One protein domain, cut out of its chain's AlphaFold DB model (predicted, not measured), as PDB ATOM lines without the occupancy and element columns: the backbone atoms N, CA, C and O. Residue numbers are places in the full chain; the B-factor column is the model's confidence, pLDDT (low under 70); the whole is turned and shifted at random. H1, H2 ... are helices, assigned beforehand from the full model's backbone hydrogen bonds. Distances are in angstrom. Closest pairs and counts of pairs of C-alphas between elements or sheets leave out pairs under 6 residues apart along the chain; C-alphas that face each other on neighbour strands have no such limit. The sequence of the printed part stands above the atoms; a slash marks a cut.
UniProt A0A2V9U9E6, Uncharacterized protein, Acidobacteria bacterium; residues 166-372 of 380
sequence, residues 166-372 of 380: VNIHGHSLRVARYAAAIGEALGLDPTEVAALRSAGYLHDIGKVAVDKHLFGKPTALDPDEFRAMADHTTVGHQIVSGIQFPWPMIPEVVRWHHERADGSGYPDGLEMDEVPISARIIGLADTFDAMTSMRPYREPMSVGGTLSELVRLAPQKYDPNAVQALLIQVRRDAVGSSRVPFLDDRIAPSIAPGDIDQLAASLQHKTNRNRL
ATOM      1  N   VAL A 166     211.445 177.964 160.034       54.81
ATOM      2  CA  VAL A 166     211.829 178.981 161.046       54.81
ATOM      3  C   VAL A 166     211.769 180.435 160.536       54.81
ATOM      4  O   VAL A 166     211.529 181.344 161.322       54.81
ATOM      5  N   ASN A 167     211.928 180.650 159.226       56.19
ATOM      6  CA  ASN A 167     212.071 181.973 158.611       56.19
ATOM      7  C   ASN A 167     210.992 182.326 157.570       56.19
ATOM      8  O   ASN A 167     211.123 183.346 156.901       56.19
ATOM      9  N   ILE A 168     209.953 181.502 157.386       62.66
ATOM     10  CA  ILE A 168     208.969 181.690 156.309       62.66
ATOM     11  C   ILE A 168     207.557 181.709 156.907       62.66
ATOM     12  O   ILE A 168     206.840 180.720 156.882       62.66
ATOM     13  N   HIS A 169     207.158 182.847 157.477       70.81
ATOM     14  CA  HIS A 169     205.790 183.040 157.969       70.81
ATOM     15  C   HIS A 169     204.895 183.621 156.867       70.81
ATOM     16  O   HIS A 169     205.235 184.643 156.259       70.81
ATOM     17  N   GLY A 170     203.739 182.997 156.631       84.00
ATOM     18  CA  GLY A 170     202.701 183.494 155.723       84.00
ATOM     19  C   GLY A 170     203.058 183.415 154.238       84.00
ATOM     20  O   GLY A 170     202.472 184.142 153.442       84.00
ATOM     21  N   HIS A 171     204.026 182.582 153.858       90.31
ATOM     22  CA  HIS A 171     204.406 182.364 152.463       90.31
ATOM     23  C   HIS A 171     203.284 181.721 151.677       90.31
ATOM     24  O   HIS A 171     202.873 182.273 150.663       90.31
ATOM     25  N   SER A 172     202.722 180.630 152.190       92.56
ATOM     26  CA  SER A 172     201.638 179.922 151.513       92.56
ATOM     27  C   SER A 172     200.426 180.841 151.291       92.56
ATOM     28  O   SER A 172     199.789 180.812 150.238       92.56
ATOM     29  N   LEU A 173     200.165 181.758 152.232       91.81
ATOM     30  CA  LEU A 173     199.126 182.785 152.103       91.81
ATOM     31  C   LEU A 173     199.457 183.818 151.012       91.81
ATOM     32  O   LEU A 173     198.577 184.198 150.236       91.81
ATOM     33  N   ARG A 174     200.713 184.278 150.929       92.69
ATOM     34  CA  ARG A 174     201.156 185.208 149.877       92.69
ATOM     35  C   ARG A 174     201.132 184.548 148.499       92.69
ATOM     36  O   ARG A 174     200.587 185.141 147.575       92.69
ATOM     37  N   VAL A 175     201.603 183.306 148.375       95.44
ATOM     38  CA  VAL A 175     201.530 182.517 147.135       95.44
ATOM     39  C   VAL A 175     200.082 182.354 146.679       95.44
ATOM     40  O   VAL A 175     199.780 182.647 145.523       95.44
ATOM     41  N   ALA A 176     199.168 181.983 147.580       95.25
ATOM     42  CA  ALA A 176     197.739 181.887 147.283       95.25
ATOM     43  C   ALA A 176     197.150 183.217 146.779       95.25
ATOM     44  O   ALA A 176     196.420 183.240 145.784       95.25
ATOM     45  N   ARG A 177     197.495 184.339 147.427       94.50
ATOM     46  CA  ARG A 177     197.079 185.689 147.009       94.50
ATOM     47  C   ARG A 177     197.628 186.050 145.630       94.50
ATOM     48  O   ARG A 177     196.869 186.524 144.785       94.50
ATOM     49  N   TYR A 178     198.916 185.816 145.390       96.62
ATOM     50  CA  TYR A 178     199.550 186.129 144.112       96.62
ATOM     51  C   TYR A 178     198.967 185.289 142.978       96.62
ATOM     52  O   TYR A 178     198.614 185.836 141.936       96.62
ATOM     53  N   ALA A 179     198.797 183.985 143.194       98.00
ATOM     54  CA  ALA A 179     198.225 183.078 142.210       98.00
ATOM     55  C   ALA A 179     196.781 183.444 141.848       98.00
ATOM     56  O   ALA A 179     196.452 183.517 140.665       98.00
ATOM     57  N   ALA A 180     195.940 183.741 142.845       96.88
ATOM     58  CA  ALA A 180     194.568 184.185 142.615       96.88
ATOM     59  C   ALA A 180     194.523 185.468 141.766       96.88
ATOM     60  O   ALA A 180     193.823 185.517 140.758       96.88
ATOM     61  N   ALA A 181     195.331 186.476 142.109       96.25
ATOM     62  CA  ALA A 181     195.378 187.732 141.365       96.25
ATOM     63  C   ALA A 181     195.949 187.567 139.942       96.25
ATOM     64  O   ALA A 181     195.481 188.218 139.005       96.25
ATOM     65  N   ILE A 182     196.935 186.687 139.744       97.88
ATOM     66  CA  ILE A 182     197.421 186.323 138.406       97.88
ATOM     67  C   ILE A 182     196.283 185.678 137.598       97.88
ATOM     68  O   ILE A 182     196.043 186.089 136.465       97.88
ATOM     69  N   GLY A 183     195.540 184.735 138.188       97.50
ATOM     70  CA  GLY A 183     194.374 184.105 137.560       97.50
ATOM     71  C   GLY A 183     193.286 185.107 137.161       97.50
ATOM     72  O   GLY A 183     192.805 185.080 136.030       97.50
ATOM     73  N   GLU A 184     192.963 186.060 138.038       96.56
ATOM     74  CA  GLU A 184     192.019 187.147 137.739       96.56
ATOM     75  C   GLU A 184     192.487 188.017 136.564       96.56
ATOM     76  O   GLU A 184     191.690 188.395 135.705       96.56
ATOM     77  N   ALA A 185     193.783 188.338 136.494       95.88
ATOM     78  CA  ALA A 185     194.344 189.114 135.388       95.88
ATOM     79  C   ALA A 185     194.357 188.340 134.058       95.88
ATOM     80  O   ALA A 185     194.317 188.968 132.999       95.88
ATOM     81  N   LEU A 186     194.377 187.005 134.109       96.56
ATOM     82  CA  LEU A 186     194.209 186.129 132.945       96.56
ATOM     83  C   LEU A 186     192.742 185.953 132.525       96.56
ATOM     84  O   LEU A 186     192.490 185.409 131.453       96.56
ATOM     85  N   GLY A 187     191.784 186.433 133.325       96.44
ATOM     86  CA  GLY A 187     190.355 186.314 133.037       96.44
ATOM     87  C   GLY A 187     189.759 184.949 133.380       96.44
ATOM     88  O   GLY A 187     188.728 184.597 132.809       96.44
ATOM     89  N   LEU A 188     190.394 184.196 134.285       96.38
ATOM     90  CA  LEU A 188     189.830 182.957 134.822       96.38
ATOM     91  C   LEU A 188     188.540 183.239 135.597       96.38
ATOM     92  O   LEU A 188     188.365 184.320 136.172       96.38
ATOM     93  N   ASP A 189     187.636 182.265 135.622       96.06
ATOM     94  CA  ASP A 189     186.371 182.430 136.327       96.06
ATOM     95  C   ASP A 189     186.558 182.402 137.864       96.06
ATOM     96  O   ASP A 189     187.586 181.940 138.373       96.06
ATOM     97  N   PRO A 190     185.584 182.899 138.655       94.19
ATOM     98  CA  PRO A 190     185.721 182.963 140.111       94.19
ATOM     99  C   PRO A 190     185.991 181.611 140.794       94.19
ATOM    100  O   PRO A 190     186.618 181.572 141.853       94.19
ATOM    101  N   THR A 191     185.523 180.509 140.207       92.75
ATOM    102  CA  THR A 191     185.728 179.145 140.711       92.75
ATOM    103  C   THR A 191     187.164 178.698 140.475       92.75
ATOM    104  O   THR A 191     187.780 178.144 141.383       92.75
ATOM    105  N   GLU A 192     187.725 178.978 139.299       95.31
ATOM    106  CA  GLU A 192     189.130 178.703 138.974       95.31
ATOM    107  C   GLU A 192     190.089 179.552 139.823       95.31
ATOM    108  O   GLU A 192     191.101 179.055 140.322       95.31
ATOM    109  N   VAL A 193     189.752 180.822 140.066       96.38
ATOM    110  CA  VAL A 193     190.516 181.702 140.967       96.38
ATOM    111  C   VAL A 193     190.498 181.173 142.405       96.38
ATOM    112  O   VAL A 193     191.530 181.178 143.081       96.38
ATOM    113  N   ALA A 194     189.349 180.682 142.882       93.50
ATOM    114  CA  ALA A 194     189.261 180.035 144.189       93.50
ATOM    115  C   ALA A 194     190.110 178.753 144.241       93.50
ATOM    116  O   ALA A 194     190.838 178.546 145.210       93.50
ATOM    117  N   ALA A 195     190.115 177.959 143.164       94.94
ATOM    118  CA  ALA A 195     190.960 176.776 143.042       94.94
ATOM    119  C   ALA A 195     192.456 177.113 143.158       94.94
ATOM    120  O   ALA A 195     193.185 176.428 143.872       94.94
ATOM    121  N   LEU A 196     192.916 178.181 142.495       97.50
ATOM    122  CA  LEU A 196     194.296 178.669 142.601       97.50
ATOM    123  C   LEU A 196     194.640 179.101 144.027       97.50
ATOM    124  O   LEU A 196     195.709 178.764 144.528       97.50
ATOM    125  N   ARG A 197     193.729 179.813 144.699       95.62
ATOM    126  CA  ARG A 197     193.925 180.227 146.093       95.62
ATOM    127  C   ARG A 197     194.097 179.012 147.005       95.62
ATOM    128  O   ARG A 197     195.079 178.931 147.738       95.62
ATOM    129  N   SER A 198     193.192 178.042 146.911       95.12
ATOM    130  CA  SER A 198     193.246 176.811 147.705       95.12
ATOM    131  C   SER A 198     194.469 175.956 147.385       95.12
ATOM    132  O   SER A 198     195.088 175.415 148.299       95.12
ATOM    133  N   ALA A 199     194.868 175.872 146.116       96.50
ATOM    134  CA  ALA A 199     196.099 175.192 145.732       96.50
ATOM    135  C   ALA A 199     197.342 175.908 146.284       96.50
ATOM    136  O   ALA A 199     198.261 175.244 146.746       96.50
ATOM    137  N   GLY A 200     197.354 177.244 146.323       96.12
ATOM    138  CA  GLY A 200     198.437 178.024 146.928       96.12
ATOM    139  C   GLY A 200     198.587 177.779 148.428       96.12
ATOM    140  O   GLY A 200     199.709 177.656 148.909       96.12
ATOM    141  N   TYR A 201     197.485 177.605 149.162       94.50
ATOM    142  CA  TYR A 201     197.536 177.205 150.574       94.50
ATOM    143  C   TYR A 201     198.158 175.819 150.784       94.50
ATOM    144  O   TYR A 201     198.789 175.578 151.810       94.50
ATOM    145  N   LEU A 202     197.974 174.910 149.825       95.25
ATOM    146  CA  LEU A 202     198.330 173.498 149.962       95.25
ATOM    147  C   LEU A 202     199.585 173.078 149.193       95.25
ATOM    148  O   LEU A 202     200.026 171.951 149.397       95.25
ATOM    149  N   HIS A 203     200.154 173.924 148.328       96.56
ATOM    150  CA  HIS A 203     201.241 173.536 147.412       96.56
ATOM    151  C   HIS A 203     202.414 172.862 148.140       96.56
ATOM    152  O   HIS A 203     202.966 171.874 147.665       96.56
ATOM    153  N   ASP A 204     202.688 173.324 149.358       94.88
ATOM    154  CA  ASP A 204     203.782 172.882 150.210       94.88
ATOM    155  C   ASP A 204     203.386 171.863 151.298       94.88
ATOM    156  O   ASP A 204     204.215 171.512 152.139       94.88
ATOM    157  N   ILE A 205     202.152 171.339 151.314       93.75
ATOM    158  CA  ILE A 205     201.656 170.426 152.372       93.75
ATOM    159  C   ILE A 205     202.560 169.207 152.601       93.75
ATOM    160  O   ILE A 205     202.718 168.751 153.735       93.75
ATOM    161  N   GLY A 206     203.231 168.716 151.557       94.06
ATOM    162  CA  GLY A 206     204.171 167.603 151.670       94.06
ATOM    163  C   GLY A 206     205.444 167.915 152.461       94.06
ATOM    164  O   GLY A 206     206.114 166.986 152.911       94.06
ATOM    165  N   LYS A 207     205.759 169.193 152.736       91.75
ATOM    166  CA  LYS A 207     206.893 169.589 153.595       91.75
ATOM    167  C   LYS A 207     206.738 169.082 155.032       91.75
ATOM    168  O   LYS A 207     207.710 169.067 155.795       91.75
ATOM    169  N   VAL A 208     205.560 168.570 155.403       88.94
ATOM    170  CA  VAL A 208     205.354 167.797 156.635       88.94
ATOM    171  C   VAL A 208     206.309 166.600 156.751       88.94
ATOM    172  O   VAL A 208     206.763 166.321 157.861       88.94
ATOM    173  N   ALA A 209     206.701 165.972 155.638       88.94
ATOM    174  CA  ALA A 209     207.615 164.828 155.619       88.94
ATOM    175  C   ALA A 209     209.107 165.208 155.544       88.94
ATOM    176  O   ALA A 209     209.960 164.382 155.850       88.94
ATOM    177  N   VAL A 210     209.433 166.454 155.187       89.25
ATOM    178  CA  VAL A 210     210.824 166.921 155.055       89.25
ATOM    179  C   VAL A 210     211.445 167.165 156.434       89.25
ATOM    180  O   VAL A 210     210.811 167.753 157.316       89.25
ATOM    181  N   ASP A 211     212.687 166.733 156.647       87.38
ATOM    182  CA  ASP A 211     213.376 166.935 157.923       87.38
ATOM    183  C   ASP A 211     213.648 168.428 158.191       87.38
ATOM    184  O   ASP A 211     214.053 169.195 157.315       87.38
ATOM    185  N   LYS A 212     213.439 168.845 159.445       82.38
ATOM    186  CA  LYS A 212     213.577 170.232 159.883       82.38
ATOM    187  C   LYS A 212     214.983 170.801 159.654       82.38
ATOM    188  O   LYS A 212     215.098 172.004 159.418       82.38
ATOM    189  N   HIS A 213     216.037 169.982 159.728       84.19
ATOM    190  CA  HIS A 213     217.409 170.482 159.565       84.19
ATOM    191  C   HIS A 213     217.680 171.043 158.158       84.19
ATOM    192  O   HIS A 213     218.487 171.963 158.024       84.19
ATOM    193  N   LEU A 214     216.960 170.568 157.132       85.38
ATOM    194  CA  LEU A 214     217.111 171.044 155.754       85.38
ATOM    195  C   LEU A 214     216.588 172.477 155.561       85.38
ATOM    196  O   LEU A 214     217.151 173.235 154.778       85.38
ATOM    197  N   PHE A 215     215.563 172.898 156.311       80.69
ATOM    198  CA  PHE A 215     214.985 174.246 156.187       80.69
ATOM    199  C   PHE A 215     215.899 175.367 156.704       80.69
ATOM    200  O   PHE A 215     215.752 176.524 156.307       80.69
ATOM    201  N   GLY A 216     216.805 175.038 157.630       76.81
ATOM    202  CA  GLY A 216     217.693 175.994 158.297       76.81
ATOM    203  C   GLY A 216     219.138 175.962 157.805       76.81
ATOM    204  O   GLY A 216     219.977 176.655 158.383       76.81
ATOM    205  N   LYS A 217     219.456 175.155 156.786       81.69
ATOM    206  CA  LYS A 217     220.831 174.980 156.314       81.69
ATOM    207  C   LYS A 217     221.346 176.283 155.664       81.69
ATOM    208  O   LYS A 217     220.694 176.802 154.757       81.69
ATOM    209  N   PRO A 218     222.499 176.830 156.102       78.00
ATOM    210  CA  PRO A 218     223.052 178.074 155.551       78.00
ATOM    211  C   PRO A 218     223.837 177.863 154.246       78.00
ATOM    212  O   PRO A 218     224.267 178.827 153.620       78.00
ATOM    213  N   THR A 219     224.061 176.609 153.849       81.56
ATOM    214  CA  THR A 219     224.756 176.219 152.619       81.56
ATOM    215  C   THR A 219     223.794 175.563 151.632       81.56
ATOM    216  O   THR A 219     222.679 175.189 151.992       81.56
ATOM    217  N   ALA A 220     224.224 175.429 150.374       82.44
ATOM    218  CA  ALA A 220     223.448 174.719 149.364       82.44
ATOM    219  C   ALA A 220     223.165 173.269 149.794       82.44
ATOM    220  O   ALA A 220     223.996 172.632 150.451       82.44
ATOM    221  N   LEU A 221     221.990 172.772 149.402       87.69
ATOM    222  CA  LEU A 221     221.646 171.362 149.541       87.69
ATOM    223  C   LEU A 221     222.530 170.536 148.603       87.69
ATOM    224  O   LEU A 221     222.759 170.931 147.457       87.69
ATOM    225  N   ASP A 222     223.024 169.402 149.084       92.38
ATOM    226  CA  ASP A 222     223.632 168.398 148.219       92.38
ATOM    227  C   ASP A 222     222.551 167.665 147.387       92.38
ATOM    228  O   ASP A 222     221.352 167.892 147.586       92.38
ATOM    229  N   PRO A 223     222.926 166.820 146.409       93.00
ATOM    230  CA  PRO A 223     221.945 166.159 145.552       93.00
ATOM    231  C   PRO A 223     220.932 165.276 146.292       93.00
ATOM    232  O   PRO A 223     219.790 165.186 145.846       93.00
ATOM    233  N   ASP A 224     221.319 164.622 147.388       93.19
ATOM    234  CA  ASP A 224     220.429 163.723 148.127       93.19
ATOM    235  C   ASP A 224     219.491 164.524 149.038       93.19
ATOM    236  O   ASP A 224     218.290 164.260 149.090       93.19
ATOM    237  N   GLU A 225     220.003 165.578 149.673       93.19
ATOM    238  CA  GLU A 225     219.201 166.548 150.418       93.19
ATOM    239  C   GLU A 225     218.208 167.294 149.517       93.19
ATOM    240  O   GLU A 225     217.065 167.537 149.910       93.19
ATOM    241  N   PHE A 226     218.621 167.651 148.296       92.19
ATOM    242  CA  PHE A 226     217.733 168.264 147.311       92.19
ATOM    243  C   PHE A 226     216.601 167.313 146.929       92.19
ATOM    244  O   PHE A 226     215.455 167.749 146.895       92.19
ATOM    245  N   ARG A 227     216.885 166.024 146.689       92.00
ATOM    246  CA  ARG A 227     215.836 165.023 146.424       92.00
ATOM    247  C   ARG A 227     214.874 164.903 147.602       92.00
ATOM    248  O   ARG A 227     213.672 165.012 147.402       92.00
ATOM    249  N   ALA A 228     215.394 164.799 148.826       92.31
ATOM    250  CA  ALA A 228     214.564 164.734 150.027       92.31
ATOM    251  C   ALA A 228     213.673 165.978 150.203       92.31
ATOM    252  O   ALA A 228     212.539 165.873 150.664       92.31
ATOM    253  N   MET A 229     214.162 167.164 149.821       92.06
ATOM    254  CA  MET A 229     213.342 168.376 149.762       92.06
ATOM    255  C   MET A 229     212.308 168.292 148.633       92.06
ATOM    256  O   MET A 229     211.141 168.588 148.869       92.06
ATOM    257  N   ALA A 230     212.706 167.891 147.425       95.06
ATOM    258  CA  ALA A 230     211.853 167.812 146.237       95.06
ATOM    259  C   ALA A 230     210.688 166.819 146.396       95.06
ATOM    260  O   ALA A 230     209.596 167.066 145.877       95.06
ATOM    261  N   ASP A 231     210.880 165.755 147.183       95.56
ATOM    262  CA  ASP A 231     209.874 164.731 147.475       95.56
ATOM    263  C   ASP A 231     208.588 165.298 148.099       95.56
ATOM    264  O   ASP A 231     207.534 164.664 147.993       95.56
ATOM    265  N   HIS A 232     208.618 166.509 148.676       95.94
ATOM    266  CA  HIS A 232     207.415 167.168 149.195       95.94
ATOM    267  C   HIS A 232     206.312 167.317 148.135       95.94
ATOM    268  O   HIS A 232     205.134 167.286 148.481       95.94
ATOM    269  N   THR A 233     206.663 167.430 146.855       97.88
ATOM    270  CA  THR A 233     205.687 167.484 145.756       97.88
ATOM    271  C   THR A 233     204.895 166.178 145.650       97.88
ATOM    272  O   THR A 233     203.663 166.175 145.602       97.88
ATOM    273  N   THR A 234     205.590 165.039 145.693       98.00
ATOM    274  CA  THR A 234     204.983 163.706 145.587       98.00
ATOM    275  C   THR A 234     204.227 163.314 146.854       98.00
ATOM    276  O   THR A 234     203.104 162.814 146.766       98.00
ATOM    277  N   VAL A 235     204.787 163.602 148.031       96.75
ATOM    278  CA  VAL A 235     204.123 163.382 149.324       96.75
ATOM    279  C   VAL A 235     202.897 164.279 149.445       96.75
ATOM    280  O   VAL A 235     201.827 163.823 149.845       96.75
ATOM    281  N   GLY A 236     203.025 165.549 149.060       96.44
ATOM    282  CA  GLY A 236     201.927 166.504 149.061       96.44
ATOM    283  C   GLY A 236     200.779 166.017 148.188       96.44
ATOM    284  O   GLY A 236     199.649 165.941 148.665       96.44
ATOM    285  N   HIS A 237     201.084 165.585 146.960       97.94
ATOM    286  CA  HIS A 237     200.118 164.979 146.047       97.94
ATOM    287  C   HIS A 237     199.386 163.788 146.680       97.94
ATOM    288  O   HIS A 237     198.162 163.716 146.598       97.94
ATOM    289  N   GLN A 238     200.099 162.874 147.346       96.81
ATOM    290  CA  GLN A 238     199.481 161.726 148.023       96.81
ATOM    291  C   GLN A 238     198.520 162.157 149.139       96.81
ATOM    292  O   GLN A 238     197.421 161.615 149.234       96.81
ATOM    293  N   ILE A 239     198.908 163.151 149.947       94.50
ATOM    294  CA  ILE A 239     198.074 163.689 151.031       94.50
ATOM    295  C   ILE A 239     196.773 164.264 150.468       94.50
ATOM    296  O   ILE A 239     195.687 163.929 150.943       94.50
ATOM    297  N   VAL A 240     196.868 165.118 149.447       94.94
ATOM    298  CA  VAL A 240     195.692 165.820 148.914       94.94
ATOM    299  C   VAL A 240     194.833 164.934 148.007       94.94
ATOM    300  O   VAL A 240     193.630 165.147 147.921       94.94
ATOM    301  N   SER A 241     195.392 163.884 147.395       95.25
ATOM    302  CA  SER A 241     194.629 162.947 146.547       95.25
ATOM    303  C   SER A 241     193.577 162.142 147.317       95.25
ATOM    304  O   SER A 241     192.637 161.621 146.720       95.25
ATOM    305  N   GLY A 242     193.700 162.045 148.644       89.38
ATOM    306  CA  GLY A 242     192.699 161.404 149.502       89.38
ATOM    307  C   GLY A 242     191.453 162.256 149.774       89.38
ATOM    308  O   GLY A 242     190.522 161.775 150.418       89.38
ATOM    309  N   ILE A 243     191.430 163.516 149.328       88.50
ATOM    310  CA  ILE A 243     190.395 164.497 149.669       88.50
ATOM    311  C   ILE A 243     189.583 164.847 148.421       88.50
ATOM    312  O   ILE A 243     190.123 165.172 147.366       88.50
ATOM    313  N   GLN A 244     188.258 164.835 148.557       89.31
ATOM    314  CA  GLN A 244     187.347 165.317 147.521       89.31
ATOM    315  C   GLN A 244     187.198 166.834 147.625       89.31
ATOM    316  O   GLN A 244     186.288 167.346 148.276       89.31
ATOM    317  N   PHE A 245     188.120 167.560 147.000       87.81
ATOM    318  CA  PHE A 245     187.991 169.006 146.874       87.81
ATOM    319  C   PHE A 245     186.887 169.379 145.877       87.81
ATOM    320  O   PHE A 245     186.674 168.658 144.901       87.81
ATOM    321  N   PRO A 246     186.255 170.557 146.038       88.38
ATOM    322  CA  PRO A 246     185.432 171.152 144.985       88.38
ATOM    323  C   PRO A 246     186.207 171.359 143.672       88.38
ATOM    324  O   PRO A 246     185.609 171.414 142.601       88.38
ATOM    325  N   TRP A 247     187.539 171.459 143.763       91.44
ATOM    326  CA  TRP A 247     188.442 171.697 142.643       91.44
ATOM    327  C   TRP A 247     189.365 170.489 142.422       91.44
ATOM    328  O   TRP A 247     190.356 170.335 143.143       91.44
ATOM    329  N   PRO A 248     189.086 169.636 141.421       89.12
ATOM    330  CA  PRO A 248     189.825 168.389 141.210       89.12
ATOM    331  C   PRO A 248     191.282 168.597 140.774       89.12
ATOM    332  O   PRO A 248     192.062 167.657 140.833       89.12
ATOM    333  N   MET A 249     191.672 169.815 140.380       93.38
ATOM    334  CA  MET A 249     193.034 170.131 139.934       93.38
ATOM    335  C   MET A 249     194.069 170.237 141.068       93.38
ATOM    336  O   MET A 249     195.266 170.256 140.795       93.38
ATOM    337  N   ILE A 250     193.645 170.351 142.335       95.75
ATOM    338  CA  ILE A 250     194.562 170.600 143.466       95.75
ATOM    339  C   ILE A 250     195.702 169.569 143.549       95.75
ATOM    340  O   ILE A 250     196.850 169.995 143.674       95.75
ATOM    341  N   PRO A 251     195.460 168.246 143.440       97.00
ATOM    342  CA  PRO A 251     196.536 167.262 143.494       97.00
ATOM    343  C   PRO A 251     197.607 167.446 142.424       97.00
ATOM    344  O   PRO A 251     198.795 167.339 142.729       97.00
ATOM    345  N   GLU A 252     197.213 167.739 141.187       96.38
ATOM    346  CA  GLU A 252     198.144 167.976 140.079       96.38
ATOM    347  C   GLU A 252     198.978 169.235 140.317       96.38
ATOM    348  O   GLU A 252     200.192 169.223 140.144       96.38
ATOM    349  N   VAL A 253     198.352 170.302 140.814       97.94
ATOM    350  CA  VAL A 253     199.054 171.546 141.146       97.94
ATOM    351  C   VAL A 253     200.075 171.336 142.260       97.94
ATOM    352  O   VAL A 253     201.216 171.769 142.132       97.94
ATOM    353  N   VAL A 254     199.703 170.633 143.333       97.81
ATOM    354  CA  VAL A 254     200.626 170.303 144.431       97.81
ATOM    355  C   VAL A 254     201.805 169.471 143.919       97.81
ATOM    356  O   VAL A 254     202.940 169.717 144.317       97.81
ATOM    357  N   ARG A 255     201.573 168.538 142.991       98.19
ATOM    358  CA  ARG A 255     202.645 167.729 142.399       98.19
ATOM    359  C   ARG A 255     203.572 168.548 141.502       98.19
ATOM    360  O   ARG A 255     204.780 168.382 141.576       98.19
ATOM    361  N   TRP A 256     203.015 169.414 140.660       98.38
ATOM    362  CA  TRP A 256     203.737 169.993 139.525       98.38
ATOM    363  C   TRP A 256     204.074 171.477 139.662       98.38
ATOM    364  O   TRP A 256     204.581 172.078 138.721       98.38
ATOM    365  N   HIS A 257     203.841 172.108 140.814       97.69
ATOM    366  CA  HIS A 257     204.161 173.531 140.995       97.69
ATOM    367  C   HIS A 257     205.664 173.864 140.873       97.69
ATOM    368  O   HIS A 257     206.026 175.034 140.727       97.69
ATOM    369  N   HIS A 258     206.547 172.864 140.906       97.62
ATOM    370  CA  HIS A 258     207.977 173.022 140.633       97.62
ATOM    371  C   HIS A 258     208.411 172.589 139.227       97.62
ATOM    372  O   HIS A 258     209.593 172.739 138.888       97.62
ATOM    373  N   GLU A 259     207.473 172.153 138.383       97.56
ATOM    374  CA  GLU A 259     207.731 171.932 136.965       97.56
ATOM    375  C   GLU A 259     208.050 173.247 136.247       97.56
ATOM    376  O   GLU A 259     207.602 174.335 136.634       97.56
ATOM    377  N   ARG A 260     208.877 173.162 135.204       95.25
ATOM    378  CA  ARG A 260     209.362 174.320 134.441       95.25
ATOM    379  C   ARG A 260     209.143 174.066 132.968       95.25
ATOM    380  O   ARG A 260     209.320 172.954 132.502       95.25
ATOM    381  N   ALA A 261     208.816 175.118 132.227       89.88
ATOM    382  CA  ALA A 261     208.428 174.976 130.829       89.88
ATOM    383  C   ALA A 261     209.526 174.395 129.907       89.88
ATOM    384  O   ALA A 261     209.201 173.939 128.814       89.88
ATOM    385  N   ASP A 262     210.791 174.392 130.346       92.12
ATOM    386  CA  ASP A 262     211.951 173.804 129.665       92.12
ATOM    387  C   ASP A 262     212.261 172.360 130.100       92.12
ATOM    388  O   ASP A 262     213.358 171.877 129.818       92.12
ATOM    389  N   GLY A 263     211.371 171.700 130.850       94.31
ATOM    390  CA  GLY A 263     211.575 170.340 131.361       94.31
ATOM    391  C   GLY A 263     212.618 170.244 132.479       94.31
ATOM    392  O   GLY A 263     212.883 169.168 133.005       94.31
ATOM    393  N   SER A 264     213.216 171.367 132.904       94.50
ATOM    394  CA  SER A 264     214.228 171.376 133.971       94.50
ATOM    395  C   SER A 264     213.622 171.297 135.381       94.50
ATOM    396  O   SER A 264     214.319 171.570 136.362       94.50
ATOM    397  N   GLY A 265     212.309 171.101 135.470       95.50
ATOM    398  CA  GLY A 265     211.557 171.043 136.712       95.50
ATOM    399  C   GLY A 265     211.572 169.660 137.354       95.50
ATOM    400  O   GLY A 265     212.368 168.795 136.995       95.50
ATOM    401  N   TYR A 266     210.727 169.492 138.363       97.00
ATOM    402  CA  TYR A 266     210.535 168.235 139.079       97.00
ATOM    403  C   TYR A 266     209.094 168.180 139.623       97.00
ATOM    404  O   TYR A 266     208.480 169.245 139.786       97.00
ATOM    405  N   PRO A 267     208.558 166.992 139.969       97.06
ATOM    406  CA  PRO A 267     209.213 165.677 140.040       97.06
ATOM    407  C   PRO A 267     209.301 164.891 138.723       97.06
ATOM    408  O   PRO A 267     210.098 163.959 138.651       97.06
ATOM    409  N   ASP A 268     208.499 165.231 137.718       97.19
ATOM    410  CA  ASP A 268     208.290 164.421 136.516       97.19
ATOM    411  C   ASP A 268     209.020 164.981 135.279       97.19
ATOM    412  O   ASP A 268     209.212 164.248 134.310       97.19
ATOM    413  N   GLY A 269     209.489 166.234 135.325       96.06
ATOM    414  CA  GLY A 269     210.288 166.847 134.256       96.06
ATOM    415  C   GLY A 269     209.446 167.255 133.047       96.06
ATOM    416  O   GLY A 269     209.881 167.096 131.909       96.06
ATOM    417  N   LEU A 270     208.234 167.743 133.308       95.44
ATOM    418  CA  LEU A 270     207.235 168.086 132.296       95.44
ATOM    419  C   LEU A 270     207.621 169.350 131.519       95.44
ATOM    420  O   LEU A 270     208.098 170.327 132.100       95.44
ATOM    421  N   GLU A 271     207.342 169.368 130.217       92.38
ATOM    422  CA  GLU A 271     207.530 170.538 129.356       92.38
ATOM    423  C   GLU A 271     206.254 171.397 129.254       92.38
ATOM    424  O   GLU A 271     205.167 171.006 129.672       92.38
ATOM    425  N   MET A 272     206.383 172.618 128.720       82.88
ATOM    426  CA  MET A 272     205.369 173.689 128.740       82.88
ATOM    427  C   MET A 272     203.899 173.243 128.631       82.88
ATOM    428  O   MET A 272     203.093 173.631 129.482       82.88
ATOM    429  N   ASP A 273     203.549 172.489 127.587       86.00
ATOM    430  CA  ASP A 273     202.165 172.097 127.279       86.00
ATOM    431  C   ASP A 273     201.661 170.922 128.134       86.00
ATOM    432  O   ASP A 273     200.459 170.664 128.177       86.00
ATOM    433  N   GLU A 274     202.558 170.243 128.849       92.44
ATOM    434  CA  GLU A 274     202.244 169.144 129.762       92.44
ATOM    435  C   GLU A 274     201.921 169.650 131.176       92.44
ATOM    436  O   GLU A 274     201.198 168.989 131.918       92.44
ATOM    437  N   VAL A 275     202.410 170.841 131.548       92.31
ATOM    438  CA  VAL A 275     202.143 171.452 132.857       92.31
ATOM    439  C   VAL A 275     200.831 172.248 132.814       92.31
ATOM    440  O   VAL A 275     200.756 173.262 132.105       92.31
ATOM    441  N   PRO A 276     199.809 171.882 133.615       93.75
ATOM    442  CA  PRO A 276     198.557 172.627 133.678       93.75
ATOM    443  C   PRO A 276     198.792 174.098 134.019       93.75
ATOM    444  O   PRO A 276     199.623 174.429 134.870       93.75
ATOM    445  N   ILE A 277     198.011 174.997 133.411       94.19
ATOM    446  CA  ILE A 277     198.130 176.448 133.639       94.19
ATOM    447  C   ILE A 277     198.105 176.808 135.129       94.19
ATOM    448  O   ILE A 277     198.843 177.688 135.566       94.19
ATOM    449  N   SER A 278     197.318 176.090 135.928       96.44
ATOM    450  CA  SER A 278     197.238 176.286 137.368       96.44
ATOM    451  C   SER A 278     198.556 176.006 138.095       96.44
ATOM    452  O   SER A 278     198.972 176.811 138.927       96.44
ATOM    453  N   ALA A 279     199.257 174.929 137.736       97.19
ATOM    454  CA  ALA A 279     200.586 174.624 138.259       97.19
ATOM    455  C   ALA A 279     201.619 175.666 137.802       97.19
ATOM    456  O   ALA A 279     202.428 176.121 138.611       97.19
ATOM    457  N   ARG A 280     201.534 176.140 136.548       96.88
ATOM    458  CA  ARG A 280     202.405 177.216 136.032       96.88
ATOM    459  C   ARG A 280     202.210 178.533 136.789       96.88
ATOM    460  O   ARG A 280     203.190 179.213 137.096       96.88
ATOM    461  N   ILE A 281     200.964 178.889 137.113       98.19
ATOM    462  CA  ILE A 281     200.636 180.084 137.903       98.19
ATOM    463  C   ILE A 281     201.190 179.955 139.325       98.19
ATOM    464  O   ILE A 281     201.839 180.886 139.804       98.19
ATOM    465  N   ILE A 282     200.975 178.816 139.990       98.38
ATOM    466  CA  ILE A 282     201.453 178.601 141.364       98.38
ATOM    467  C   ILE A 282     202.978 178.585 141.416       98.38
ATOM    468  O   ILE A 282     203.557 179.275 142.248       98.38
ATOM    469  N   GLY A 283     203.642 177.907 140.479       97.75
ATOM    470  CA  GLY A 283     205.102 177.891 140.398       97.75
ATOM    471  C   GLY A 283     205.721 179.264 140.124       97.75
ATOM    472  O   GLY A 283     206.822 179.560 140.603       97.75
ATOM    473  N   LEU A 284     205.029 180.132 139.376       98.25
ATOM    474  CA  LEU A 284     205.419 181.533 139.199       98.25
ATOM    475  C   LEU A 284     205.214 182.340 140.489       98.25
ATOM    476  O   LEU A 284     206.116 183.076 140.885       98.25
ATOM    477  N   ALA A 285     204.057 182.196 141.138       97.94
ATOM    478  CA  ALA A 285     203.715 182.887 142.380       97.94
ATOM    479  C   ALA A 285     204.669 182.525 143.533       97.94
ATOM    480  O   ALA A 285     205.155 183.424 144.219       97.94
ATOM    481  N   ASP A 286     204.994 181.240 143.693       96.50
ATOM    482  CA  ASP A 286     205.997 180.743 144.642       96.50
ATOM    483  C   ASP A 286     207.383 181.329 144.344       96.50
ATOM    484  O   ASP A 286     208.023 181.905 145.223       96.50
ATOM    485  N   THR A 287     207.817 181.304 143.078       95.94
ATOM    486  CA  THR A 287     209.106 181.905 142.689       95.94
ATOM    487  C   THR A 287     209.151 183.397 143.026       95.94
ATOM    488  O   THR A 287     210.154 183.875 143.563       95.94
ATOM    489  N   PHE A 288     208.086 184.135 142.707       95.75
ATOM    490  CA  PHE A 288     207.995 185.561 142.989       95.75
ATOM    491  C   PHE A 288     208.123 185.823 144.492       95.75
ATOM    492  O   PHE A 288     209.020 186.564 144.893       95.75
ATOM    493  N   ASP A 289     207.328 185.136 145.320       93.56
ATOM    494  CA  ASP A 289     207.408 185.274 146.775       93.56
ATOM    495  C   ASP A 289     208.788 184.893 147.318       93.56
ATOM    496  O   ASP A 289     209.348 185.577 148.177       93.56
ATOM    497  N   ALA A 290     209.375 183.818 146.789       90.31
ATOM    498  CA  ALA A 290     210.686 183.341 147.183       90.31
ATOM    499  C   ALA A 290     211.799 184.352 146.889       90.31
ATOM    500  O   ALA A 290     212.756 184.424 147.665       90.31
ATOM    501  N   MET A 291     211.708 185.089 145.778       91.94
ATOM    502  CA  MET A 291     212.663 186.128 145.381       91.94
ATOM    503  C   MET A 291     212.500 187.414 146.192       91.94
ATOM    504  O   MET A 291     213.509 188.025 146.535       91.94
ATOM    505  N   THR A 292     211.274 187.789 146.557       90.38
ATOM    506  CA  THR A 292     210.986 189.036 147.285       90.38
ATOM    507  C   THR A 292     210.944 188.888 148.807       90.38
ATOM    508  O   THR A 292     210.762 189.882 149.507       90.38
ATOM    509  N   SER A 293     211.100 187.674 149.338       85.12
ATOM    510  CA  SER A 293     211.080 187.393 150.781       85.12
ATOM    511  C   SER A 293     212.466 187.063 151.335       85.12
ATOM    512  O   SER A 293     213.334 186.537 150.635       85.12
ATOM    513  N   MET A 294     212.666 187.336 152.627       79.75
ATOM    514  CA  MET A 294     213.909 187.021 153.337       79.75
ATOM    515  C   MET A 294     214.067 185.504 153.481       79.75
ATOM    516  O   MET A 294     213.120 184.810 153.851       79.75
ATOM    517  N   ARG A 295     215.268 184.977 153.213       76.38
ATOM    518  CA  ARG A 295     215.598 183.555 153.396       76.38
ATOM    519  C   ARG A 295     216.916 183.411 154.170       76.38
ATOM    520  O   ARG A 295     217.765 184.289 154.061       76.38
ATOM    521  N   PRO A 296     217.133 182.307 154.918       71.12
ATOM    522  CA  PRO A 296     218.323 182.144 155.769       71.12
ATOM    523  C   PRO A 296     219.673 182.359 155.060       71.12
ATOM    524  O   PRO A 296     220.645 182.739 155.703       71.12
ATOM    525  N   TYR A 297     219.734 182.114 153.751       70.12
ATOM    526  CA  TYR A 297     220.944 182.190 152.929       70.12
ATOM    527  C   TYR A 297     220.914 183.323 151.885       70.12
ATOM    528  O   TYR A 297     221.832 183.415 151.069       70.12
ATOM    529  N   ARG A 298     219.856 184.151 151.835       75.88
ATOM    530  CA  ARG A 298     219.697 185.174 150.788       75.88
ATOM    531  C   ARG A 298     218.826 186.349 151.232       75.88
ATOM    532  O   ARG A 298     217.706 186.155 151.703       75.88
ATOM    533  N   GLU A 299     219.316 187.555 150.963       82.25
ATOM    534  CA  GLU A 299     218.539 188.790 151.095       82.25
ATOM    535  C   GLU A 299     217.417 188.885 150.042       82.25
ATOM    536  O   GLU A 299     217.583 188.388 148.920       82.25
ATOM    537  N   PRO A 300     216.285 189.536 150.362       85.88
ATOM    538  CA  PRO A 300     215.228 189.799 149.393       85.88
ATOM    539  C   PRO A 300     215.731 190.584 148.175       85.88
ATOM    540  O   PRO A 300     216.468 191.563 148.302       85.88
ATOM    541  N   MET A 301     215.272 190.206 146.985       89.94
ATOM    542  CA  MET A 301     215.403 191.033 145.787       89.94
ATOM    543  C   MET A 301     214.329 192.122 145.780       89.94
ATOM    544  O   MET A 301     213.210 191.922 146.258       89.94
ATOM    545  N   SER A 302     214.633 193.274 145.174       91.62
ATOM    546  CA  SER A 302     213.606 194.286 144.916       91.62
ATOM    547  C   SER A 302     212.537 193.738 143.965       91.62
ATOM    548  O   SER A 302     212.807 192.854 143.144       91.62
ATOM    549  N   VAL A 303     211.324 194.296 144.026       91.88
ATOM    550  CA  VAL A 303     210.233 193.922 143.107       91.88
ATOM    551  C   VAL A 303     210.676 194.098 141.658       91.88
ATOM    552  O   VAL A 303     210.549 193.176 140.861       91.88
ATOM    553  N   GLY A 304     211.277 195.244 141.320       92.56
ATOM    554  CA  GLY A 304     211.753 195.499 139.960       92.56
ATOM    555  C   GLY A 304     212.851 194.535 139.501       92.56
ATOM    556  O   GLY A 304     212.811 194.061 138.365       92.56
ATOM    557  N   GLY A 305     213.788 194.180 140.388       93.94
ATOM    558  CA  GLY A 305     214.815 193.174 140.098       93.94
ATOM    559  C   GLY A 305     214.214 191.786 139.870       93.94
ATOM    560  O   GLY A 305     214.575 191.104 138.915       93.94
ATOM    561  N   THR A 306     213.240 191.404 140.697       94.75
ATOM    562  CA  THR A 306     212.509 190.137 140.577       94.75
ATOM    563  C   THR A 306     211.740 190.061 139.259       94.75
ATOM    564  O   THR A 306     211.872 189.089 138.518       94.75
ATOM    565  N   LEU A 307     210.978 191.103 138.915       96.12
ATOM    566  CA  LEU A 307     210.227 191.158 137.658       96.12
ATOM    567  C   LEU A 307     211.149 191.106 136.435       96.12
ATOM    568  O   LEU A 307     210.847 190.407 135.469       96.12
ATOM    569  N   SER A 308     212.291 191.797 136.491       96.44
ATOM    570  CA  SER A 308     213.299 191.757 135.426       96.44
ATOM    571  C   SER A 308     213.833 190.342 135.206       96.44
ATOM    572  O   SER A 308     213.945 189.894 134.064       96.44
ATOM    573  N   GLU A 309     214.107 189.609 136.288       97.12
ATOM    574  CA  GLU A 309     214.581 188.227 136.216       97.12
ATOM    575  C   GLU A 309     213.504 187.274 135.678       97.12
ATOM    576  O   GLU A 309     213.783 186.462 134.795       97.12
ATOM    577  N   LEU A 310     212.250 187.416 136.113       97.31
ATOM    578  CA  LEU A 310     211.137 186.612 135.596       97.31
ATOM    579  C   LEU A 310     210.901 186.854 134.095       97.31
ATOM    580  O   LEU A 310     210.748 185.899 133.331       97.31
ATOM    581  N   VAL A 311     210.965 188.109 133.635       97.62
ATOM    582  CA  VAL A 311     210.904 188.447 132.199       97.62
ATOM    583  C   VAL A 311     212.109 187.887 131.438       97.62
ATOM    584  O   VAL A 311     211.976 187.453 130.289       97.62
ATOM    585  N   ARG A 312     213.296 187.851 132.058       96.50
ATOM    586  CA  ARG A 312     214.496 187.237 131.471       96.50
ATOM    587  C   ARG A 312     214.321 185.727 131.285       96.50
ATOM    588  O   ARG A 312     214.696 185.222 130.226       96.50
ATOM    589  N   LEU A 313     213.734 185.040 132.261       95.69
ATOM    590  CA  LEU A 313     213.526 183.588 132.260       95.69
ATOM    591  C   LEU A 313     212.331 183.134 131.404       95.69
ATOM    592  O   LEU A 313     212.312 181.993 130.945       95.69
ATOM    593  N   ALA A 314     211.360 184.005 131.135       95.06
ATOM    594  CA  ALA A 314     210.280 183.735 130.189       95.06
ATOM    595  C   ALA A 314     210.735 183.910 128.718       95.06
ATOM    596  O   ALA A 314     211.538 184.805 128.422       95.06
ATOM    597  N   PRO A 315     210.233 183.103 127.762       92.56
ATOM    598  CA  PRO A 315     209.256 182.022 127.937       92.56
ATOM    599  C   PRO A 315     209.883 180.664 128.302       92.56
ATOM    600  O   PRO A 315     209.164 179.681 128.397       92.56
ATOM    601  N   GLN A 316     211.208 180.585 128.471       92.31
ATOM    602  CA  GLN A 316     211.917 179.311 128.624       92.31
ATOM    603  C   GLN A 316     211.488 178.541 129.878       92.31
ATOM    604  O   GLN A 316     211.195 177.361 129.781       92.31
ATOM    605  N   LYS A 317     211.430 179.190 131.048       93.50
ATOM    606  CA  LYS A 317     211.072 178.515 132.314       93.50
ATOM    607  C   LYS A 317     209.653 178.793 132.789       93.50
ATOM    608  O   LYS A 317     209.071 177.960 133.478       93.50
ATOM    609  N   TYR A 318     209.120 179.964 132.448       95.69
ATOM    610  CA  TYR A 318     207.829 180.451 132.930       95.69
ATOM    611  C   TYR A 318     206.915 180.807 131.767       95.69
ATOM    612  O   TYR A 318     207.365 181.384 130.774       95.69
ATOM    613  N   ASP A 319     205.623 180.521 131.938       94.25
ATOM    614  CA  ASP A 319     204.583 180.900 130.987       94.25
ATOM    615  C   ASP A 319     204.555 182.435 130.828       94.25
ATOM    616  O   ASP A 319     204.303 183.154 131.805       94.25
ATOM    617  N   PRO A 320     204.802 182.970 129.617       95.19
ATOM    618  CA  PRO A 320     204.817 184.409 129.388       95.19
ATOM    619  C   PRO A 320     203.462 185.069 129.673       95.19
ATOM    620  O   PRO A 320     203.438 186.232 130.066       95.19
ATOM    621  N   ASN A 321     202.339 184.356 129.539       95.00
ATOM    622  CA  ASN A 321     201.023 184.904 129.872       95.00
ATOM    623  C   ASN A 321     200.885 185.106 131.384       95.00
ATOM    624  O   ASN A 321     200.428 186.160 131.825       95.00
ATOM    625  N   ALA A 322     201.341 184.139 132.187       96.56
ATOM    626  CA  ALA A 322     201.329 184.255 133.643       96.56
ATOM    627  C   ALA A 322     202.259 185.386 134.123       96.56
ATOM    628  O   ALA A 322     201.880 186.172 134.992       96.56
ATOM    629  N   VAL A 323     203.440 185.538 133.508       97.94
ATOM    630  CA  VAL A 323     204.353 186.662 133.802       97.94
ATOM    631  C   VAL A 323     203.725 188.002 133.412       97.94
ATOM    632  O   VAL A 323     203.801 188.960 134.177       97.94
ATOM    633  N   GLN A 324     203.051 188.081 132.263       97.75
ATOM    634  CA  GLN A 324     202.334 189.287 131.849       97.75
ATOM    635  C   GLN A 324     201.220 189.656 132.841       97.75
ATOM    636  O   GLN A 324     201.069 190.825 133.192       97.75
ATOM    637  N   ALA A 325     200.459 188.672 133.321       97.56
ATOM    638  CA  ALA A 325     199.417 188.868 134.323       97.56
ATOM    639  C   ALA A 325     199.981 189.352 135.672       97.56
ATOM    640  O   ALA A 325     199.424 190.274 136.271       97.56
ATOM    641  N   LEU A 326     201.129 188.821 136.106       97.31
ATOM    642  CA  LEU A 326     201.862 189.327 137.270       97.31
ATOM    643  C   LEU A 326     202.258 190.804 137.094       97.31
ATOM    644  O   LEU A 326     202.009 191.616 137.984       97.31
ATOM    645  N   LEU A 327     202.816 191.177 135.935       96.62
ATOM    646  CA  LEU A 327     203.171 192.571 135.633       96.62
ATOM    647  C   LEU A 327     201.948 193.496 135.695       96.62
ATOM    648  O   LEU A 327     202.040 194.588 136.250       96.62
ATOM    649  N   ILE A 328     200.794 193.057 135.178       95.38
ATOM    650  CA  ILE A 328     199.537 193.817 135.247       95.38
ATOM    651  C   ILE A 328     199.141 194.090 136.702       95.38
ATOM    652  O   ILE A 328     198.782 195.224 137.023       95.38
ATOM    653  N   GLN A 329     199.219 193.089 137.581       94.69
ATOM    654  CA  GLN A 329     198.836 193.255 138.985       94.69
ATOM    655  C   GLN A 329     199.799 194.174 139.744       94.69
ATOM    656  O   GLN A 329     199.353 195.105 140.413       94.69
ATOM    657  N   VAL A 330     201.114 194.017 139.558       93.31
ATOM    658  CA  VAL A 330     202.095 194.932 140.169       93.31
ATOM    659  C   VAL A 330     201.924 196.361 139.642       93.31
ATOM    660  O   VAL A 330     202.023 197.326 140.400       93.31
ATOM    661  N   ARG A 331     201.604 196.522 138.352       93.25
ATOM    662  CA  ARG A 331     201.318 197.837 137.771       93.25
ATOM    663  C   ARG A 331     200.091 198.485 138.399       93.25
ATOM    664  O   ARG A 331     200.129 199.686 138.654       93.25
ATOM    665  N   ARG A 332     199.013 197.724 138.630       91.00
ATOM    666  CA  ARG A 332     197.778 198.227 139.261       91.00
ATOM    667  C   ARG A 332     198.031 198.780 140.660       91.00
ATOM    668  O   ARG A 332     197.492 199.845 140.975       91.00
ATOM    669  N   ASP A 333     198.886 198.113 141.430       89.12
ATOM    670  CA  ASP A 333     199.352 198.586 142.734       89.12
ATOM    671  C   ASP A 333     200.188 199.857 142.619       89.12
ATOM    672  O   ASP A 333     199.919 200.834 143.315       89.12
ATOM    673  N   ALA A 334     201.158 199.884 141.700       87.38
ATOM    674  CA  ALA A 334     202.048 201.029 141.514       87.38
ATOM    675  C   ALA A 334     201.303 202.322 141.120       87.38
ATOM    676  O   ALA A 334     201.775 203.418 141.414       87.38
ATOM    677  N   VAL A 335     200.138 202.213 140.470       88.00
ATOM    678  CA  VAL A 335     199.275 203.362 140.126       88.00
ATOM    679  C   VAL A 335     198.163 203.633 141.151       88.00
ATOM    680  O   VAL A 335     197.341 204.518 140.924       88.00
ATOM    681  N   GLY A 336     198.095 202.877 142.252       83.56
ATOM    682  CA  GLY A 336     197.075 203.042 143.295       83.56
ATOM    683  C   GLY A 336     195.651 202.663 142.868       83.56
ATOM    684  O   GLY A 336     194.686 203.162 143.437       83.56
ATOM    685  N   SER A 337     195.501 201.815 141.846       81.81
ATOM    686  CA  SER A 337     194.186 201.416 141.306       81.81
ATOM    687  C   SER A 337     193.590 200.161 141.956       81.81
ATOM    688  O   SER A 337     192.418 199.847 141.732       81.81
ATOM    689  N   SER A 338     194.375 199.444 142.761       78.94
ATOM    690  CA  SER A 338     193.946 198.229 143.453       78.94
ATOM    691  C   SER A 338     193.145 198.564 144.715       78.94
ATOM    692  O   SER A 338     193.611 199.301 145.578       78.94
ATOM    693  N   ARG A 339     191.938 197.995 144.854       73.06
ATOM    694  CA  ARG A 339     191.132 198.110 146.090       73.06
ATOM    695  C   ARG A 339     191.747 197.356 147.267       73.06
ATOM    696  O   ARG A 339     191.676 197.821 148.398       73.06
ATOM    697  N   VAL A 340     192.307 196.187 146.982       76.62
ATOM    698  CA  VAL A 340     193.138 195.403 147.893       76.62
ATOM    699  C   VAL A 340     194.495 195.344 147.212       76.62
ATOM    700  O   VAL A 340     194.523 194.916 146.056       76.62
ATOM    701  N   PRO A 341     195.586 195.800 147.852       78.31
ATOM    702  CA  PRO A 341     196.908 195.715 147.248       78.31
ATOM    703  C   PRO A 341     197.195 194.285 146.770       78.31
ATOM    704  O   PRO A 341     196.691 193.314 147.338       78.31
ATOM    705  N   PHE A 342     198.005 194.119 145.742       83.50
ATOM    706  CA  PHE A 342     198.612 192.856 145.339       83.50
ATOM    707  C   PHE A 342     199.857 192.559 146.190       83.50
ATOM    708  O   PHE A 342     199.981 191.452 146.706       83.50
ATOM    709  N   LEU A 343     200.727 193.547 146.415       83.88
ATOM    710  CA  LEU A 343     201.929 193.458 147.254       83.88
ATOM    711  C   LEU A 343     201.609 193.669 148.744       83.88
ATOM    712  O   LEU A 343     200.633 194.326 149.101       83.88
ATOM    713  N   ASP A 344     202.403 193.071 149.635       73.44
ATOM    714  CA  ASP A 344     202.325 193.342 151.082       73.44
ATOM    715  C   ASP A 344     203.006 194.687 151.403       73.44
ATOM    716  O   ASP A 344     203.951 195.071 150.714       73.44
ATOM    717  N   ASP A 345     202.592 195.371 152.472       63.59
ATOM    718  CA  ASP A 345     203.117 196.688 152.883       63.59
ATOM    719  C   ASP A 345     204.633 196.657 153.155       63.59
ATOM    720  O   ASP A 345     205.330 197.670 153.072       63.59
ATOM    721  N   ARG A 346     205.168 195.465 153.451       62.00
ATOM    722  CA  ARG A 346     206.602 195.206 153.652       62.00
ATOM    723  C   ARG A 346     207.417 195.253 152.361       62.00
ATOM    724  O   ARG A 346     208.631 195.423 152.412       62.00
ATOM    725  N   ILE A 347     206.756 195.078 151.222       63.44
ATOM    726  CA  ILE A 347     207.334 195.053 149.882       63.44
ATOM    727  C   ILE A 347     206.731 196.246 149.131       63.44
ATOM    728  O   ILE A 347     205.979 196.090 148.170       63.44
ATOM    729  N   ALA A 348     207.004 197.462 149.612       57.19
ATOM    730  CA  ALA A 348     206.538 198.671 148.942       57.19
ATOM    731  C   ALA A 348     206.984 198.648 147.464       57.19
ATOM    732  O   ALA A 348     208.135 198.282 147.189       57.19
ATOM    733  N   PRO A 349     206.115 199.018 146.501       59.53
ATOM    734  CA  PRO A 349     206.470 199.019 145.091       59.53
ATOM    735  C   PRO A 349     207.568 200.055 144.850       59.53
ATOM    736  O   PRO A 349     207.315 201.239 144.657       59.53
ATOM    737  N   SER A 350     208.821 199.606 144.854       72.00
ATOM    738  CA  SER A 350     209.984 200.437 144.541       72.00
ATOM    739  C   SER A 350     210.178 200.611 143.027       72.00
ATOM    740  O   SER A 350     211.289 200.908 142.590       72.00
ATOM    741  N   ILE A 351     209.153 200.324 142.219       83.56
ATOM    742  CA  ILE A 351     209.217 200.312 140.756       83.56
ATOM    743  C   ILE A 351     208.172 201.267 140.180       83.56
ATOM    744  O   ILE A 351     207.007 201.244 140.581       83.56
ATOM    745  N   ALA A 352     208.589 202.113 139.236       89.06
ATOM    746  CA  ALA A 352     207.684 203.048 138.588       89.06
ATOM    747  C   ALA A 352     206.789 202.314 137.570       89.06
ATOM    748  O   ALA A 352     207.260 201.398 136.890       89.06
ATOM    749  N   PRO A 353     205.527 202.742 137.369       90.50
ATOM    750  CA  PRO A 353     204.645 202.147 136.361       90.50
ATOM    751  C   PRO A 353     205.266 202.076 134.956       90.50
ATOM    752  O   PRO A 353     205.069 201.091 134.251       90.50
ATOM    753  N   GLY A 354     206.061 203.083 134.574       91.88
ATOM    754  CA  GLY A 354     206.757 203.116 133.284       91.88
ATOM    755  C   GLY A 354     207.825 202.028 133.124       91.88
ATOM    756  O   GLY A 354     207.988 201.501 132.026       91.88
ATOM    757  N   ASP A 355     208.503 201.633 134.203       93.06
ATOM    758  CA  ASP A 355     209.486 200.540 134.170       93.06
ATOM    759  C   ASP A 355     208.780 199.188 133.985       93.06
ATOM    760  O   ASP A 355     209.247 198.320 133.247       93.06
ATOM    761  N   ILE A 356     207.602 199.023 134.598       93.94
ATOM    762  CA  ILE A 356     206.760 197.833 134.412       93.94
ATOM    763  C   ILE A 356     206.271 197.749 132.959       93.94
ATOM    764  O   ILE A 356     206.292 196.671 132.364       93.94
ATOM    765  N   ASP A 357     205.891 198.884 132.363       95.12
ATOM    766  CA  ASP A 357     205.479 198.959 130.957       95.12
ATOM    767  C   ASP A 357     206.623 198.554 130.004       95.12
ATOM    768  O   ASP A 357     206.400 197.823 129.034       95.12
ATOM    769  N   GLN A 358     207.871 198.935 130.307       96.00
ATOM    770  CA  GLN A 358     209.051 198.499 129.544       96.00
ATOM    771  C   GLN A 358     209.319 196.992 129.671       96.00
ATOM    772  O   GLN A 358     209.661 196.331 128.682       96.00
ATOM    773  N   LEU A 359     209.144 196.427 130.869       96.38
ATOM    774  CA  LEU A 359     209.266 194.987 131.103       96.38
ATOM    775  C   LEU A 359     208.202 194.198 130.329       96.38
ATOM    776  O   LEU A 359     208.533 193.207 129.673       96.38
ATOM    777  N   ALA A 360     206.953 194.670 130.327       95.62
ATOM    778  CA  ALA A 360     205.868 194.073 129.553       95.62
ATOM    779  C   ALA A 360     206.156 194.109 128.040       95.62
ATOM    780  O   ALA A 360     206.026 193.092 127.355       95.62
ATOM    781  N   ALA A 361     206.628 195.244 127.515       94.69
ATOM    782  CA  ALA A 361     207.021 195.360 126.110       94.69
ATOM    783  C   ALA A 361     208.166 194.394 125.747       94.69
ATOM    784  O   ALA A 361     208.140 193.741 124.699       94.69
ATOM    785  N   SER A 362     209.150 194.247 126.641       95.31
ATOM    786  CA  SER A 362     210.273 193.319 126.468       95.31
ATOM    787  C   SER A 362     209.809 191.860 126.418       95.31
ATOM    788  O   SER A 362     210.243 191.097 125.549       95.31
ATOM    789  N   LEU A 363     208.887 191.476 127.305       95.62
ATOM    790  CA  LEU A 363     208.283 190.144 127.337       95.62
ATOM    791  C   LEU A 363     207.511 189.831 126.047       95.62
ATOM    792  O   LEU A 363     207.687 188.758 125.461       95.62
ATOM    793  N   GLN A 364     206.702 190.777 125.564       92.44
ATOM    794  CA  GLN A 364     205.956 190.633 124.310       92.44
ATOM    795  C   GLN A 364     206.891 190.467 123.109       92.44
ATOM    796  O   GLN A 364     206.701 189.563 122.294       92.44
ATOM    797  N   HIS A 365     207.943 191.285 123.016       90.75
ATOM    798  CA  HIS A 365     208.926 191.178 121.940       90.75
ATOM    799  C   HIS A 365     209.637 189.813 121.939       90.75
ATOM    800  O   HIS A 365     209.783 189.195 120.880       90.75
ATOM    801  N   LYS A 366     210.030 189.296 123.114       89.62
ATOM    802  CA  LYS A 366     210.626 187.953 123.245       89.62
ATOM    803  C   LYS A 366     209.663 186.850 122.818       89.62
ATOM    804  O   LYS A 366     210.053 185.960 122.066       89.62
ATOM    805  N   THR A 367     208.409 186.930 123.252       86.75
ATOM    806  CA  THR A 367     207.377 185.931 122.933       86.75
ATOM    807  C   THR A 367     207.073 185.905 121.433       86.75
ATOM    808  O   THR A 367     207.009 184.832 120.835       86.75
ATOM    809  N   ASN A 368     206.977 187.075 120.795       83.12
ATOM    810  CA  ASN A 368     206.759 187.186 119.352       83.12
ATOM    811  C   ASN A 368     207.942 186.643 118.542       83.12
ATOM    812  O   ASN A 368     207.731 185.919 117.571       83.12
ATOM    813  N   ARG A 369     209.186 186.928 118.954       74.75
ATOM    814  CA  ARG A 369     210.371 186.326 118.321       74.75
ATOM    815  C   ARG A 369     210.392 184.811 118.476       74.75
ATOM    816  O   ARG A 369     210.657 184.127 117.499       74.75
ATOM    817  N   ASN A 370     210.073 184.283 119.656       65.00
ATOM    818  CA  ASN A 370     210.062 182.837 119.872       65.00
ATOM    819  C   ASN A 370     209.021 182.130 118.983       65.00
ATOM    820  O   ASN A 370     209.316 181.105 118.380       65.00
ATOM    821  N   ARG A 371     207.834 182.731 118.807       62.19
ATOM    822  CA  ARG A 371     206.817 182.241 117.857       62.19
ATOM    823  C   ARG A 371     207.297 182.264 116.402       62.19
ATOM    824  O   ARG A 371     206.973 181.350 115.655       62.19
ATOM    825  N   LEU A 372     208.080 183.271 116.004       49.84
ATOM    826  CA  LEU A 372     208.667 183.357 114.659       49.84
ATOM    827  C   LEU A 372     209.724 182.269 114.396       49.84
ATOM    828  O   LEU A 372     209.845 181.825 113.261       49.84
TER     829      LEU A 372
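What this domain is: This is residues 166 to 372 of the 380 residues of an uncharacterized protein of Acidobacteria bacterium (UniProt A0A2V9U9E6). Picture a rounded, all-helix body with H8 running through its middle. The up-and-down bundle of H9, H10 and H11 packs at one end, H1 and H2 cover one side of H8 as a hairpin, and the hairpin of H6 and H7 lies at the end away from the bundle, with the short helices H3, H4 and H5 gathered there too. The printed part has 207 residues, with eleven named helices, H1 to H11 in order, and no named strand. It is compact, with a radius of gyration of the C-alphas of 16.7 A and spans of 44 by 37 by 36 A.

How they stand to each other: Start at the longest helix, H11, residues 353 to 372. With H9, residues 303 to 313, and H10, residues 320 to 334, it makes a bundle, up and down, each helix running against the one before. H10 and H11 form a hairpin at a shallow tilt of 10 degrees, their closest C-alphas, Arg 331 and Pro 353, 5.6 A apart. H9 and H10 form another, at 13 degrees, with Val 311 and Val 323 closest at 7.0 A between C-alphas. Next find the hub, H8, residues 277 to 292, which touches five helices. Its residues 288 to 292 alone touch H9, the closest C-alphas being Met 291 and Thr 306 at 6.3 A. H1, residues 171 to 186, touches H8 at a steep tilt of 52 degrees, with the C-alphas of Val 175 and Ala 285 closest at 5.2 A. H1 and H2, residues 190 to 202, form a hairpin; the C-alphas of Ala 176 and Gly 200 come within 3.9 A. H7, residues 250 to 256, touches H8, with the C-alphas of Val 253 and Ala 279 closest at 4.5 A. H6, residues 232 to 241, forms a hairpin with H7 at a shallow tilt of 19 degrees. H3, residues 205 to 209, touches H6, Gly 206 and Gly 236 being 3.6 A apart at their C-alphas. H4, residues 212 to 215, and H5, residues 223 to 230, are close but not clearly touching, with the C-alphas of Leu 214 and Glu 225 closest at 7.3 A. Each O i to N i+4 pair is within hydrogen-bond range in H1, H2 and H5 to H11; H3 has 0 of 1, but 2 of 2 O i to N i+3 pairs, and H4 is too short for an i+4 pair.

Where its parts are: Find C-alpha 171 at (204.406, 182.364, 152.463); from there H1 runs 22.3 A. H8 begins at C-alpha 277, (198.130, 176.448, 133.639), and runs 22.6 A; H10 runs 20.8 A. H11 runs 29.0 A to C-alpha 372 at (208.667, 183.357, 114.659).

The domain as a whole: The farthest C-alphas, His 213 and Leu 372, are 47.5 A apart. The printed part has no cut; the links H7 to H8 and H10 to H11 are long. Look for pLDDT under 70 at residues 166 to 168, 345 to 349 and 370 to 372.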